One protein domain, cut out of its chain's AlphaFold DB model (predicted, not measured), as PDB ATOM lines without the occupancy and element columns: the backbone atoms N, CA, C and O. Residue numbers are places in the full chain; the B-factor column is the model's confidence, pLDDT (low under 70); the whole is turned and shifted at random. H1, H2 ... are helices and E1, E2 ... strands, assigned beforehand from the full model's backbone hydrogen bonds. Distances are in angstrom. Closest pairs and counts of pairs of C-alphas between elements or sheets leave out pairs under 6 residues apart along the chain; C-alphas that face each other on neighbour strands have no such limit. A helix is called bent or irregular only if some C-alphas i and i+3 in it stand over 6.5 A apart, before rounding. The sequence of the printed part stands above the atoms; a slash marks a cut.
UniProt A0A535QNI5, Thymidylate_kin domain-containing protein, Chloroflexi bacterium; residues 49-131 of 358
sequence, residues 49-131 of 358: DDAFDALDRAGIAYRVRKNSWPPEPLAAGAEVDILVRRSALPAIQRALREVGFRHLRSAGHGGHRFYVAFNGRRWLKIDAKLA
ATOM      1  N   ASP A  49     171.740 146.547 183.952       85.25
ATOM      2  CA  ASP A  49     172.036 145.123 183.759       85.25
ATOM      3  C   ASP A  49     171.176 144.522 182.637       85.25
ATOM      4  O   ASP A  49     171.713 143.876 181.741       85.25
ATOM      5  N   ASP A  50     169.883 144.871 182.571       88.00
ATOM      6  CA  ASP A  50     168.996 144.452 181.473       88.00
ATOM      7  C   ASP A  50     169.525 144.894 180.099       88.00
ATOM      8  O   ASP A  50     169.319 144.219 179.086       88.00
ATOM      9  N   ALA A  51     170.206 146.043 180.051       88.75
ATOM     10  CA  ALA A  51     170.827 146.552 178.841       88.75
ATOM     11  C   ALA A  51     172.009 145.689 178.401       88.75
ATOM     12  O   ALA A  51     172.111 145.383 177.214       88.75
ATOM     13  N   PHE A  52     172.873 145.277 179.329       89.94
ATOM     14  CA  PHE A  52     173.981 144.370 179.032       89.94
ATOM     15  C   PHE A  52     173.479 142.989 178.626       89.94
ATOM     16  O   PHE A  52     173.871 142.504 177.566       89.94
ATOM     17  N   ASP A  53     172.498 142.447 179.348       88.50
ATOM     18  CA  ASP A  53     171.866 141.180 178.993       88.50
ATOM     19  C   ASP A  53     171.249 141.234 177.583       88.50
ATOM     20  O   ASP A  53     171.332 140.275 176.816       88.50
ATOM     21  N   ALA A  54     170.637 142.361 177.201       91.38
ATOM     22  CA  ALA A  54     170.098 142.550 175.855       91.38
ATOM     23  C   ALA A  54     171.192 142.618 174.777       91.38
ATOM     24  O   ALA A  54     171.004 142.088 173.679       91.38
ATOM     25  N   LEU A  55     172.330 143.256 175.066       91.69
ATOM     26  CA  LEU A  55     173.473 143.292 174.149       91.69
ATOM     27  C   LEU A  55     174.093 141.900 173.967       91.69
ATOM     28  O   LEU A  55     174.392 141.518 172.831       91.69
ATOM     29  N   ASP A  56     174.227 141.144 175.056       91.31
ATOM     30  CA  ASP A  56     174.784 139.791 175.063       91.31
ATOM     31  C   ASP A  56     173.869 138.812 174.315       91.31
ATOM     32  O   ASP A  56     174.330 138.110 173.412       91.31
ATOM     33  N   ARG A  57     172.550 138.841 174.578       92.56
ATOM     34  CA  ARG A  57     171.552 138.051 173.826       92.56
ATOM     35  C   ARG A  57     171.573 138.343 172.326       92.56
ATOM     36  O   ARG A  57     171.322 137.453 171.520       92.56
ATOM     37  N   ALA A  58     171.869 139.583 171.943       90.94
ATOM     38  CA  ALA A  58     171.967 139.991 170.545       90.94
ATOM     39  C   ALA A  58     173.330 139.666 169.898       90.94
ATOM     40  O   ALA A  58     173.543 140.014 168.732       90.94
ATOM     41  N   GLY A  59     174.266 139.041 170.625       90.31
ATOM     42  CA  GLY A  59     175.604 138.702 170.132       90.31
ATOM     43  C   GLY A  59     176.452 139.931 169.788       90.31
ATOM     44  O   GLY A  59     177.310 139.887 168.900       90.31
ATOM     45  N   ILE A  60     176.186 141.071 170.430       91.88
ATOM     46  CA  ILE A  60     176.843 142.335 170.109       91.88
ATOM     47  C   ILE A  60     178.190 142.398 170.822       91.88
ATOM     48  O   ILE A  60     178.267 142.461 172.038       91.88
ATOM     49  N   ALA A  61     179.276 142.488 170.055       87.56
ATOM     50  CA  ALA A  61     180.594 142.729 170.628       87.56
ATOM     51  C   ALA A  61     180.737 144.187 171.106       87.56
ATOM     52  O   ALA A  61     180.764 145.119 170.289       87.56
ATOM     53  N   TYR A  62     180.909 144.377 172.413       88.75
ATOM     54  CA  TYR A  62     181.245 145.653 173.044       88.75
ATOM     55  C   TYR A  62     182.420 145.493 174.019       88.75
ATOM     56  O   TYR A  62     182.799 144.389 174.403       88.75
ATOM     57  N   ARG A  63     183.037 146.613 174.406       86.50
ATOM     58  CA  ARG A  63     184.036 146.658 175.481       86.50
ATOM     59  C   ARG A  63     183.667 147.754 176.468       86.50
ATOM     60  O   ARG A  63     183.616 148.919 176.076       86.50
ATOM     61  N   VAL A  64     183.461 147.394 177.730       84.38
ATOM     62  CA  VAL A  64     183.238 148.360 178.814       84.38
ATOM     63  C   VAL A  64     184.560 149.052 179.160       84.38
ATOM     64  O   VAL A  64     185.619 148.415 179.177       84.38
ATOM     65  N   ARG A  65     184.549 150.369 179.395       77.12
ATOM     66  CA  ARG A  65     185.752 151.074 179.876       77.12
ATOM     67  C   ARG A  65     186.022 150.744 181.346       77.12
ATOM     68  O   ARG A  65     185.116 150.693 182.162       77.12
ATOM     69  N   LYS A  66     187.311 150.605 181.682       56.06
ATOM     70  CA  LYS A  66     187.830 150.130 182.981       56.06
ATOM     71  C   LYS A  66     187.365 150.923 184.220       56.06
ATOM     72  O   LYS A  66     187.416 150.378 185.308       56.06
ATOM     73  N   ASN A  67     186.897 152.162 184.057       58.69
ATOM     74  CA  ASN A  67     186.399 153.002 185.160       58.69
ATOM     75  C   ASN A  67     184.863 153.103 185.175       58.69
ATOM     76  O   ASN A  67     184.313 154.015 185.776       58.69
ATOM     77  N   SER A  68     184.178 152.225 184.443       56.44
ATOM     78  CA  SER A  68     182.719 152.219 184.304       56.44
ATOM     79  C   SER A  68     182.104 150.885 184.749       56.44
ATOM     80  O   SER A  68     180.936 150.640 184.458       56.44
ATOM     81  N   TRP A  69     182.890 150.013 185.403       50.97
ATOM     82  CA  TRP A  69     182.444 148.713 185.913       50.97
ATOM     83  C   TRP A  69     183.201 148.271 187.191       50.97
ATOM     84  O   TRP A  69     184.433 148.331 187.181       50.97
ATOM     85  N   PRO A  70     182.521 147.772 188.247       51.12
ATOM     86  CA  PRO A  70     181.069 147.833 188.415       51.12
ATOM     87  C   PRO A  70     180.637 149.306 188.398       51.12
ATOM     88  O   PRO A  70     181.452 150.165 188.742       51.12
ATOM     89  N   PRO A  71     179.421 149.648 187.938       49.38
ATOM     90  CA  PRO A  71     178.927 150.999 188.159       49.38
ATOM     91  C   PRO A  71     179.051 151.249 189.668       49.38
ATOM     92  O   PRO A  71     178.445 150.512 190.447       49.38
ATOM     93  N   GLU A  72     179.891 152.206 190.091       43.50
ATOM     94  CA  GLU A  72     179.914 152.687 191.484       43.50
ATOM     95  C   GLU A  72     178.470 152.791 191.958       43.50
ATOM     96  O   GLU A  72     177.664 153.245 191.142       43.50
ATOM     97  N   PRO A  73     178.121 152.344 193.181       40.84
ATOM     98  CA  PRO A  73     176.757 151.995 193.563       40.84
ATOM     99  C   PRO A  73     175.766 153.089 193.173       40.84
ATOM    100  O   PRO A  73     175.497 154.027 193.911       40.84
ATOM    101  N   LEU A  74     175.246 152.936 191.958       48.12
ATOM    102  CA  LEU A  74     174.095 153.571 191.370       48.12
ATOM    103  C   LEU A  74     173.887 155.055 191.754       48.12
ATOM    104  O   LEU A  74     172.762 155.454 192.077       48.12
ATOM    105  N   ALA A  75     174.950 155.867 191.683       42.09
ATOM    106  CA  ALA A  75     174.884 157.313 191.889       42.09
ATOM    107  C   ALA A  75     173.940 157.990 190.870       42.09
ATOM    108  O   ALA A  75     173.670 157.462 189.783       42.09
ATOM    109  N   ALA A  76     173.406 159.163 191.224       41.72
ATOM    110  CA  ALA A  76     172.596 159.972 190.316       41.72
ATOM    111  C   ALA A  76     173.386 160.252 189.022       41.72
ATOM    112  O   ALA A  76     174.483 160.797 189.077       41.72
ATOM    113  N   GLY A  77     172.850 159.840 187.867       50.44
ATOM    114  CA  GLY A  77     173.535 160.000 186.580       50.44
ATOM    115  C   GLY A  77     174.499 158.871 186.190       50.44
ATOM    116  O   GLY A  77     175.333 159.102 185.320       50.44
ATOM    117  N   ALA A  78     174.385 157.670 186.784       57.34
ATOM    118  CA  ALA A  78     175.184 156.489 186.427       57.34
ATOM    119  C   ALA A  78     175.346 156.326 184.900       57.34
ATOM    120  O   ALA A  78     174.394 156.036 184.165       57.34
ATOM    121  N   GLU A  79     176.576 156.551 184.440       71.62
ATOM    122  CA  GLU A  79     176.983 156.521 183.042       71.62
ATOM    123  C   GLU A  79     177.887 155.319 182.813       71.62
ATOM    124  O   GLU A  79     178.899 155.149 183.494       71.62
ATOM    125  N   VAL A  80     177.542 154.503 181.817       80.75
ATOM    126  CA  VAL A  80     178.413 153.416 181.379       80.75
ATOM    127  C   VAL A  80     178.937 153.690 179.978       80.75
ATOM    128  O   VAL A  80     178.181 153.802 179.012       80.75
ATOM    129  N   ASP A  81     180.261 153.783 179.882       85.25
ATOM    130  CA  ASP A  81     180.990 153.926 178.630       85.25
ATOM    131  C   ASP A  81     181.204 152.551 177.983       85.25
ATOM    132  O   ASP A  81     181.950 151.714 178.510       85.25
ATOM    133  N   ILE A  82     180.651 152.354 176.785       87.69
ATOM    134  CA  ILE A  82     180.919 151.169 175.963       87.69
ATOM    135  C   ILE A  82     181.594 151.558 174.650       87.69
ATOM    136  O   ILE A  82     181.212 152.515 173.983       87.69
ATOM    137  N   LEU A  83     182.609 150.801 174.244       87.50
ATOM    138  CA  LEU A  83     183.211 150.902 172.919       87.50
ATOM    139  C   LEU A  83     182.555 149.879 171.996       87.50
ATOM    140  O   LEU A  83     182.562 148.683 172.291       87.50
ATOM    141  N   VAL A  84     182.032 150.343 170.864       89.12
ATOM    142  CA  VAL A  84     181.304 149.500 169.910       89.12
ATOM    143  C   VAL A  84     181.758 149.732 168.472       89.12
ATOM    144  O   VAL A  84     182.208 150.817 168.080       89.12
ATOM    145  N   ARG A  85     181.610 148.695 167.643       85.62
ATOM    146  CA  ARG A  85     181.790 148.815 166.193       85.62
ATOM    147  C   ARG A  85     180.629 149.607 165.593       85.62
ATOM    148  O   ARG A  85     179.470 149.398 165.934       85.62
ATOM    149  N   ARG A  86     180.932 150.483 164.629       84.69
ATOM    150  CA  ARG A  86     179.915 151.298 163.936       84.69
ATOM    151  C   ARG A  86     178.844 150.451 163.243       84.69
ATOM    152  O   ARG A  86     177.688 150.859 163.231       84.69
ATOM    153  N   SER A  87     179.220 149.291 162.706       87.38
ATOM    154  CA  SER A  87     178.295 148.353 162.057       87.38
ATOM    155  C   SER A  87     177.281 147.733 163.023       87.38
ATOM    156  O   SER A  87     176.196 147.365 162.591       87.38
ATOM    157  N   ALA A  88     177.582 147.678 164.325       89.44
ATOM    158  CA  ALA A  88     176.683 147.123 165.334       89.44
ATOM    159  C   ALA A  88     175.589 148.109 165.788       89.44
ATOM    160  O   ALA A  88     174.659 147.711 166.482       89.44
ATOM    161  N   LEU A  89     175.653 149.391 165.393       89.50
ATOM    162  CA  LEU A  89     174.724 150.425 165.870       89.50
ATOM    163  C   LEU A  89     173.231 150.115 165.654       89.50
ATOM    164  O   LEU A  89     172.455 150.359 166.581       89.50
ATOM    165  N   PRO A  90     172.787 149.600 164.489       91.62
ATOM    166  CA  PRO A  90     171.379 149.258 164.302       91.62
ATOM    167  C   PRO A  90     170.917 148.120 165.221       91.62
ATOM    168  O   PRO A  90     169.781 148.146 165.690       91.62
ATOM    169  N   ALA A  91     171.791 147.143 165.492       91.88
ATOM    170  CA  ALA A  91     171.505 146.034 166.402       91.88
ATOM    171  C   ALA A  91     171.448 146.516 167.860       91.88
ATOM    172  O   ALA A  91     170.463 146.252 168.541       91.88
ATOM    173  N   ILE A  92     172.424 147.329 168.288       92.44
ATOM    174  CA  ILE A  92     172.447 147.979 169.610       92.44
ATOM    175  C   ILE A  92     171.166 148.776 169.838       92.44
ATOM    176  O   ILE A  92     170.528 148.652 170.877       92.44
ATOM    177  N   GLN A  93     170.757 149.588 168.859       93.00
ATOM    178  CA  GLN A  93     169.552 150.399 168.994       93.00
ATOM    179  C   GLN A  93     168.284 149.549 169.149       93.00
ATOM    180  O   GLN A  93     167.385 149.979 169.867       93.00
ATOM    181  N   ARG A  94     168.185 148.387 168.488       93.12
ATOM    182  CA  ARG A  94     167.049 147.468 168.668       93.12
ATOM    183  C   ARG A  94     167.072 146.820 170.051       93.12
ATOM    184  O   ARG A  94     166.119 147.022 170.793       93.12
ATOM    185  N   ALA A  95     168.182 146.180 170.418       93.25
ATOM    186  CA  ALA A  95     168.337 145.489 171.699       93.25
ATOM    187  C   ALA A  95     168.071 146.419 172.896       93.25
ATOM    188  O   ALA A  95     167.275 146.113 173.775       93.25
ATOM    189  N   LEU A  96     168.656 147.620 172.889       93.50
ATOM    190  CA  LEU A  96     168.450 148.597 173.961       93.50
ATOM    191  C   LEU A  96     167.012 149.138 174.004       93.50
ATOM    192  O   LEU A  96     166.498 149.450 175.075       93.50
ATOM    193  N   ARG A  97     166.332 149.241 172.855       93.31
ATOM    194  CA  ARG A  97     164.938 149.707 172.809       93.31
ATOM    195  C   ARG A  97     163.975 148.727 173.473       93.31
ATOM    196  O   ARG A  97     163.013 149.192 174.090       93.31
ATOM    197  N   GLU A  98     164.233 147.429 173.343       91.88
ATOM    198  CA  GLU A  98     163.425 146.350 173.931       91.88
ATOM    199  C   GLU A  98     163.403 146.421 175.460       91.88
ATOM    200  O   GLU A  98     162.360 146.211 176.066       91.88
ATOM    201  N   VAL A  99     164.511 146.840 176.073       91.62
ATOM    202  CA  VAL A  99     164.642 147.011 177.530       91.62
ATOM    203  C   VAL A  99     164.409 148.455 177.998       91.62
ATOM    204  O   VAL A  99     164.824 148.862 179.078       91.62
ATOM    205  N   GLY A 100     163.747 149.273 177.174       90.44
ATOM    206  CA  GLY A 100     163.281 150.608 177.567       90.44
ATOM    207  C   GLY A 100     164.273 151.759 177.367       90.44
ATOM    208  O   GLY A 100     163.891 152.918 177.547       90.44
ATOM    209  N   PHE A 101     165.500 151.507 176.906       91.88
ATOM    210  CA  PHE A 101     166.424 152.582 176.538       91.88
ATOM    211  C   PHE A 101     166.013 153.238 175.214       91.88
ATOM    212  O   PHE A 101     165.398 152.648 174.321       91.88
ATOM    213  N   ARG A 102     166.339 154.520 175.073       91.88
ATOM    214  CA  ARG A 102     165.995 155.344 173.913       91.88
ATOM    215  C   ARG A 102     167.207 156.139 173.457       91.88
ATOM    216  O   ARG A 102     167.966 156.674 174.257       91.88
ATOM    217  N   HIS A 103     167.398 156.228 172.144       89.75
ATOM    218  CA  HIS A 103     168.524 156.962 171.571       89.75
ATOM    219  C   HIS A 103     168.282 158.476 171.642       89.75
ATOM    220  O   HIS A 103     167.402 159.026 170.968       89.75
ATOM    221  N   LEU A 104     169.119 159.169 172.408       85.25
ATOM    222  CA  LEU A 104     169.110 160.617 172.539       85.25
ATOM    223  C   LEU A 104     170.092 161.250 171.547       85.25
ATOM    224  O   LEU A 104     171.306 161.285 171.747       85.25
ATOM    225  N   ARG A 105     169.548 161.785 170.447       76.69
ATOM    226  CA  ARG A 105     170.338 162.581 169.496       76.69
ATOM    227  C   ARG A 105     170.733 163.911 170.135       76.69
ATOM    228  O   ARG A 105     169.841 164.704 170.437       76.69
ATOM    229  N   SER A 106     172.038 164.149 170.238       66.25
ATOM    230  CA  SER A 106     172.642 165.427 170.617       66.25
ATOM    231  C   SER A 106     173.614 165.885 169.523       66.25
ATOM    232  O   SER A 106     174.442 165.102 169.044       66.25
ATOM    233  N   ALA A 107     173.494 167.138 169.074       62.97
ATOM    234  CA  ALA A 107     174.408 167.717 168.090       62.97
ATOM    235  C   ALA A 107     175.847 167.802 168.648       62.97
ATOM    236  O   ALA A 107     176.053 167.889 169.854       62.97
ATOM    237  N   GLY A 108     176.860 167.749 167.776       61.38
ATOM    238  CA  GLY A 108     178.274 167.882 168.171       61.38
ATOM    239  C   GLY A 108     178.987 166.588 168.594       61.38
ATOM    240  O   GLY A 108     180.208 166.580 168.683       61.38
ATOM    241  N   HIS A 109     178.268 165.471 168.750       64.50
ATOM    242  CA  HIS A 109     178.805 164.217 169.296       64.50
ATOM    243  C   HIS A 109     178.953 163.111 168.231       64.50
ATOM    244  O   HIS A 109     178.464 161.995 168.376       64.50
ATOM    245  N   GLY A 110     179.611 163.405 167.102       64.12
ATOM    246  CA  GLY A 110     179.656 162.500 165.936       64.12
ATOM    247  C   GLY A 110     180.279 161.114 166.188       64.12
ATOM    248  O   GLY A 110     179.955 160.157 165.474       64.12
ATOM    249  N   GLY A 111     181.148 161.003 167.197       77.94
ATOM    250  CA  GLY A 111     181.786 159.759 167.639       77.94
ATOM    251  C   GLY A 111     181.037 158.995 168.732       77.94
ATOM    252  O   GLY A 111     181.491 157.922 169.102       77.94
ATOM    253  N   HIS A 112     179.918 159.517 169.232       84.75
ATOM    254  CA  HIS A 112     179.204 158.960 170.383       84.75
ATOM    255  C   HIS A 112     177.737 158.709 170.035       84.75
ATOM    256  O   HIS A 112     177.172 159.328 169.122       84.75
ATOM    257  N   ARG A 113     177.108 157.780 170.747       87.94
ATOM    258  CA  ARG A 113     175.666 157.535 170.706       87.94
ATOM    259  C   ARG A 113     175.180 157.368 172.134       87.94
ATOM    260  O   ARG A 113     175.627 156.469 172.832       87.94
ATOM    261  N   PHE A 114     174.255 158.229 172.538       89.06
ATOM    262  CA  PHE A 114     173.716 158.221 173.890       89.06
ATOM    263  C   PHE A 114     172.406 157.451 173.919       89.06
ATOM    264  O   PHE A 114     171.455 157.814 173.221       89.06
ATOM    265  N   TYR A 115     172.345 156.412 174.738       91.12
ATOM    266  CA  TYR A 115     171.118 155.689 175.032       91.12
ATOM    267  C   TYR A 115     170.720 156.001 176.466       91.12
ATOM    268  O   TYR A 115     171.537 155.869 177.373       91.12
ATOM    269  N   VAL A 116     169.487 156.457 176.658       91.00
ATOM    270  CA  VAL A 116     168.974 156.894 177.957       91.00
ATOM    271  C   VAL A 116     167.690 156.160 178.311       91.00
ATOM    272  O   VAL A 116     166.884 155.875 177.427       91.00
ATOM    273  N   ALA A 117     167.486 155.893 179.593       91.12
ATOM    274  CA  ALA A 117     166.232 155.388 180.142       91.12
ATOM    275  C   ALA A 117     165.887 156.148 181.429       91.12
ATOM    276  O   ALA A 117     166.761 156.764 182.042       91.12
ATOM    277  N   PHE A 118     164.625 156.086 181.843       89.88
ATOM    278  CA  PHE A 118     164.184 156.576 183.144       89.88
ATOM    279  C   PHE A 118     163.472 155.450 183.885       89.88
ATOM    280  O   PHE A 118     162.541 154.850 183.353       89.88
ATOM    281  N   ASN A 119     163.916 155.162 185.105       86.88
ATOM    282  CA  ASN A 119     163.448 154.012 185.881       86.88
ATOM    283  C   ASN A 119     162.405 154.381 186.957       86.88
ATOM    284  O   ASN A 119     162.190 153.632 187.904       86.88
ATOM    285  N   GLY A 120     161.805 155.569 186.863       83.62
ATOM    286  CA  GLY A 120     160.870 156.092 187.864       83.62
ATOM    287  C   GLY A 120     161.532 156.920 188.969       83.62
ATOM    288  O   GLY A 120     160.855 157.712 189.612       83.62
ATOM    289  N   ARG A 121     162.850 156.788 189.166       82.38
ATOM    290  CA  ARG A 121     163.602 157.565 190.168       82.38
ATOM    291  C   ARG A 121     164.766 158.344 189.575       82.38
ATOM    292  O   ARG A 121     165.012 159.475 189.974       82.38
ATOM    293  N   ARG A 122     165.484 157.751 188.623       84.25
ATOM    294  CA  ARG A 122     166.691 158.334 188.033       84.25
ATOM    295  C   ARG A 122     166.804 158.067 186.541       84.25
ATOM    296  O   ARG A 122     166.199 157.141 185.994       84.25
ATOM    297  N   TRP A 123     167.645 158.875 185.914       88.31
ATOM    298  CA  TRP A 123     168.115 158.665 184.556       88.31
ATOM    299  C   TRP A 123     169.228 157.619 184.538       88.31
ATOM    300  O   TRP A 123     170.097 157.606 185.409       88.31
ATOM    301  N   LEU A 124     169.194 156.757 183.528       88.12
ATOM    302  CA  LEU A 124     170.240 155.792 183.205       88.12
ATOM    303  C   LEU A 124     170.846 156.179 181.858       88.12
ATOM    304  O   LEU A 124     170.099 156.563 180.952       88.12
ATOM    305  N   LYS A 125     172.169 156.064 181.707       88.75
ATOM    306  CA  LYS A 125     172.862 156.402 180.458       88.75
ATOM    307  C   LYS A 125     173.886 155.346 180.064       88.75
ATOM    308  O   LYS A 125     174.739 154.958 180.854       88.75
ATOM    309  N   ILE A 126     173.859 154.991 178.785       88.19
ATOM    310  CA  ILE A 126     174.918 154.248 178.103       88.19
ATOM    311  C   ILE A 126     175.503 155.160 177.019       88.19
ATOM    312  O   ILE A 126     174.792 155.561 176.089       88.19
ATOM    313  N   ASP A 127     176.789 155.505 177.141       88.19
ATOM    314  CA  ASP A 127     177.547 156.209 176.101       88.19
ATOM    315  C   ASP A 127     178.284 155.196 175.223       88.19
ATOM    316  O   ASP A 127     179.323 154.637 175.583       88.19
ATOM    317  N   ALA A 128     177.733 154.959 174.035       87.94
ATOM    318  CA  ALA A 128     178.346 154.112 173.033       87.94
ATOM    319  C   ALA A 128     179.333 154.915 172.176       87.94
ATOM    320  O   ALA A 128     178.965 155.612 171.220       87.94
ATOM    321  N   LYS A 129     180.617 154.764 172.497       88.12
ATOM    322  CA  LYS A 129     181.748 155.340 171.771       88.12
ATOM    323  C   LYS A 129     182.030 154.513 170.530       88.12
ATOM    324  O   LYS A 129     182.187 153.293 170.570       88.12
ATOM    325  N   LEU A 130     182.106 155.197 169.398       83.75
ATOM    326  CA  LEU A 130     182.398 154.589 168.112       83.75
ATOM    327  C   LEU A 130     183.897 154.597 167.882       83.75
ATOM    328  O   LEU A 130     184.539 155.640 168.025       83.75
ATOM    329  N   ALA A 131     184.429 153.463 167.426       68.94
ATOM    330  CA  ALA A 131     185.797 153.414 166.935       68.94
ATOM    331  C   ALA A 131     186.047 154.559 165.920       68.94
ATOM    332  O   ALA A 131     185.153 154.874 165.104       68.94
TER     333      ALA A 131
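What this domain is: This is residues 49 to 131 of the 358 residues of the protein "Thymidylate_kin domain-containing protein" of Chloroflexi bacterium (UniProt A0A535QNI5). One strongly twisted sheet of five strands makes a wall, with the helix H2 packed over one face of it in two layers, a helix on one face of a sheet. H1 packs on H2 and only grazes the sheet, and residues 65 to 78 make a wide loop from E1 round to E2. The 83 printed residues hold H1 E1 E2 H2 E3 E4 E5 in chain order, of mixed class, helices and strands. The sheet is mixed, in the order E1 E2 E5 E4 E3. The whole is compact and rounded, with a radius of gyration of the C-alphas of 12.0 A and spans of 32 by 31 by 25 A.

Where its parts are: Start at the longest strand, E5, residues 123 to 130: find C-alpha 123 at (168.115, 158.665, 184.556) and go 22.2 A to C-alpha 130 at (182.398, 154.589, 168.112). E4 is residues 112 to 118, 19.9 A long, and E3 is residues 102 to 104. E2 is residues 79 to 84, 15.5 A long, and E1 is residues 62 to 64. H2, residues 86 to 98, runs 19.9 A; it is irregular, with C-alphas 87 and 90 7.3 A apart. H1, residues 49 to 57, begins at C-alpha 49 at (172.036, 145.123, 183.759) and runs 12.2 A.

How they stand to each other: Look first at E5 and E2, parallel neighbours at 26 degrees, where N 82 and O 127 are 2.9 A apart, within hydrogen-bond range. On the other side of E5, E4 is antiparallel at 163 degrees, with N 115 and O 126 at 2.9 A. E3, E4 and E5 form a meander, each strand the antiparallel neighbour of the one before; between E3 and E4, N 104 and O 114 are 2.8 A apart. At the other edge, E1 and E2 are a hairpin, with N 83 and O 63 at 2.8 A. E2, H2 and E3 form a split strand-helix-strand unit, two strands running the same way with E5 and E4 between them, and its crossover is right-handed. H2 is on the sheet; its closest C-alphas to E3 are those of Gln 93 and His 103, 7.1 A apart. H1 and H2 touch, closest at the C-alphas of Ala 54 and Ala 95, 5.4 A, at a steep tilt of 55 degrees, opposite ways. In H1 every O i to N i+4 pair is within hydrogen-bond range, in H2 7 of 9.

The domain as a whole: The C-alphas of Ser 87 and Arg 121 are the two farthest apart, 33.0 A. The printed part has no cut, and the link from E1 to E2, 14 residues, is long. Look for low confidence, pLDDT under 70, at residues 66 to 78, 106 to 110 and 131; the mean of the printed part is 80.4.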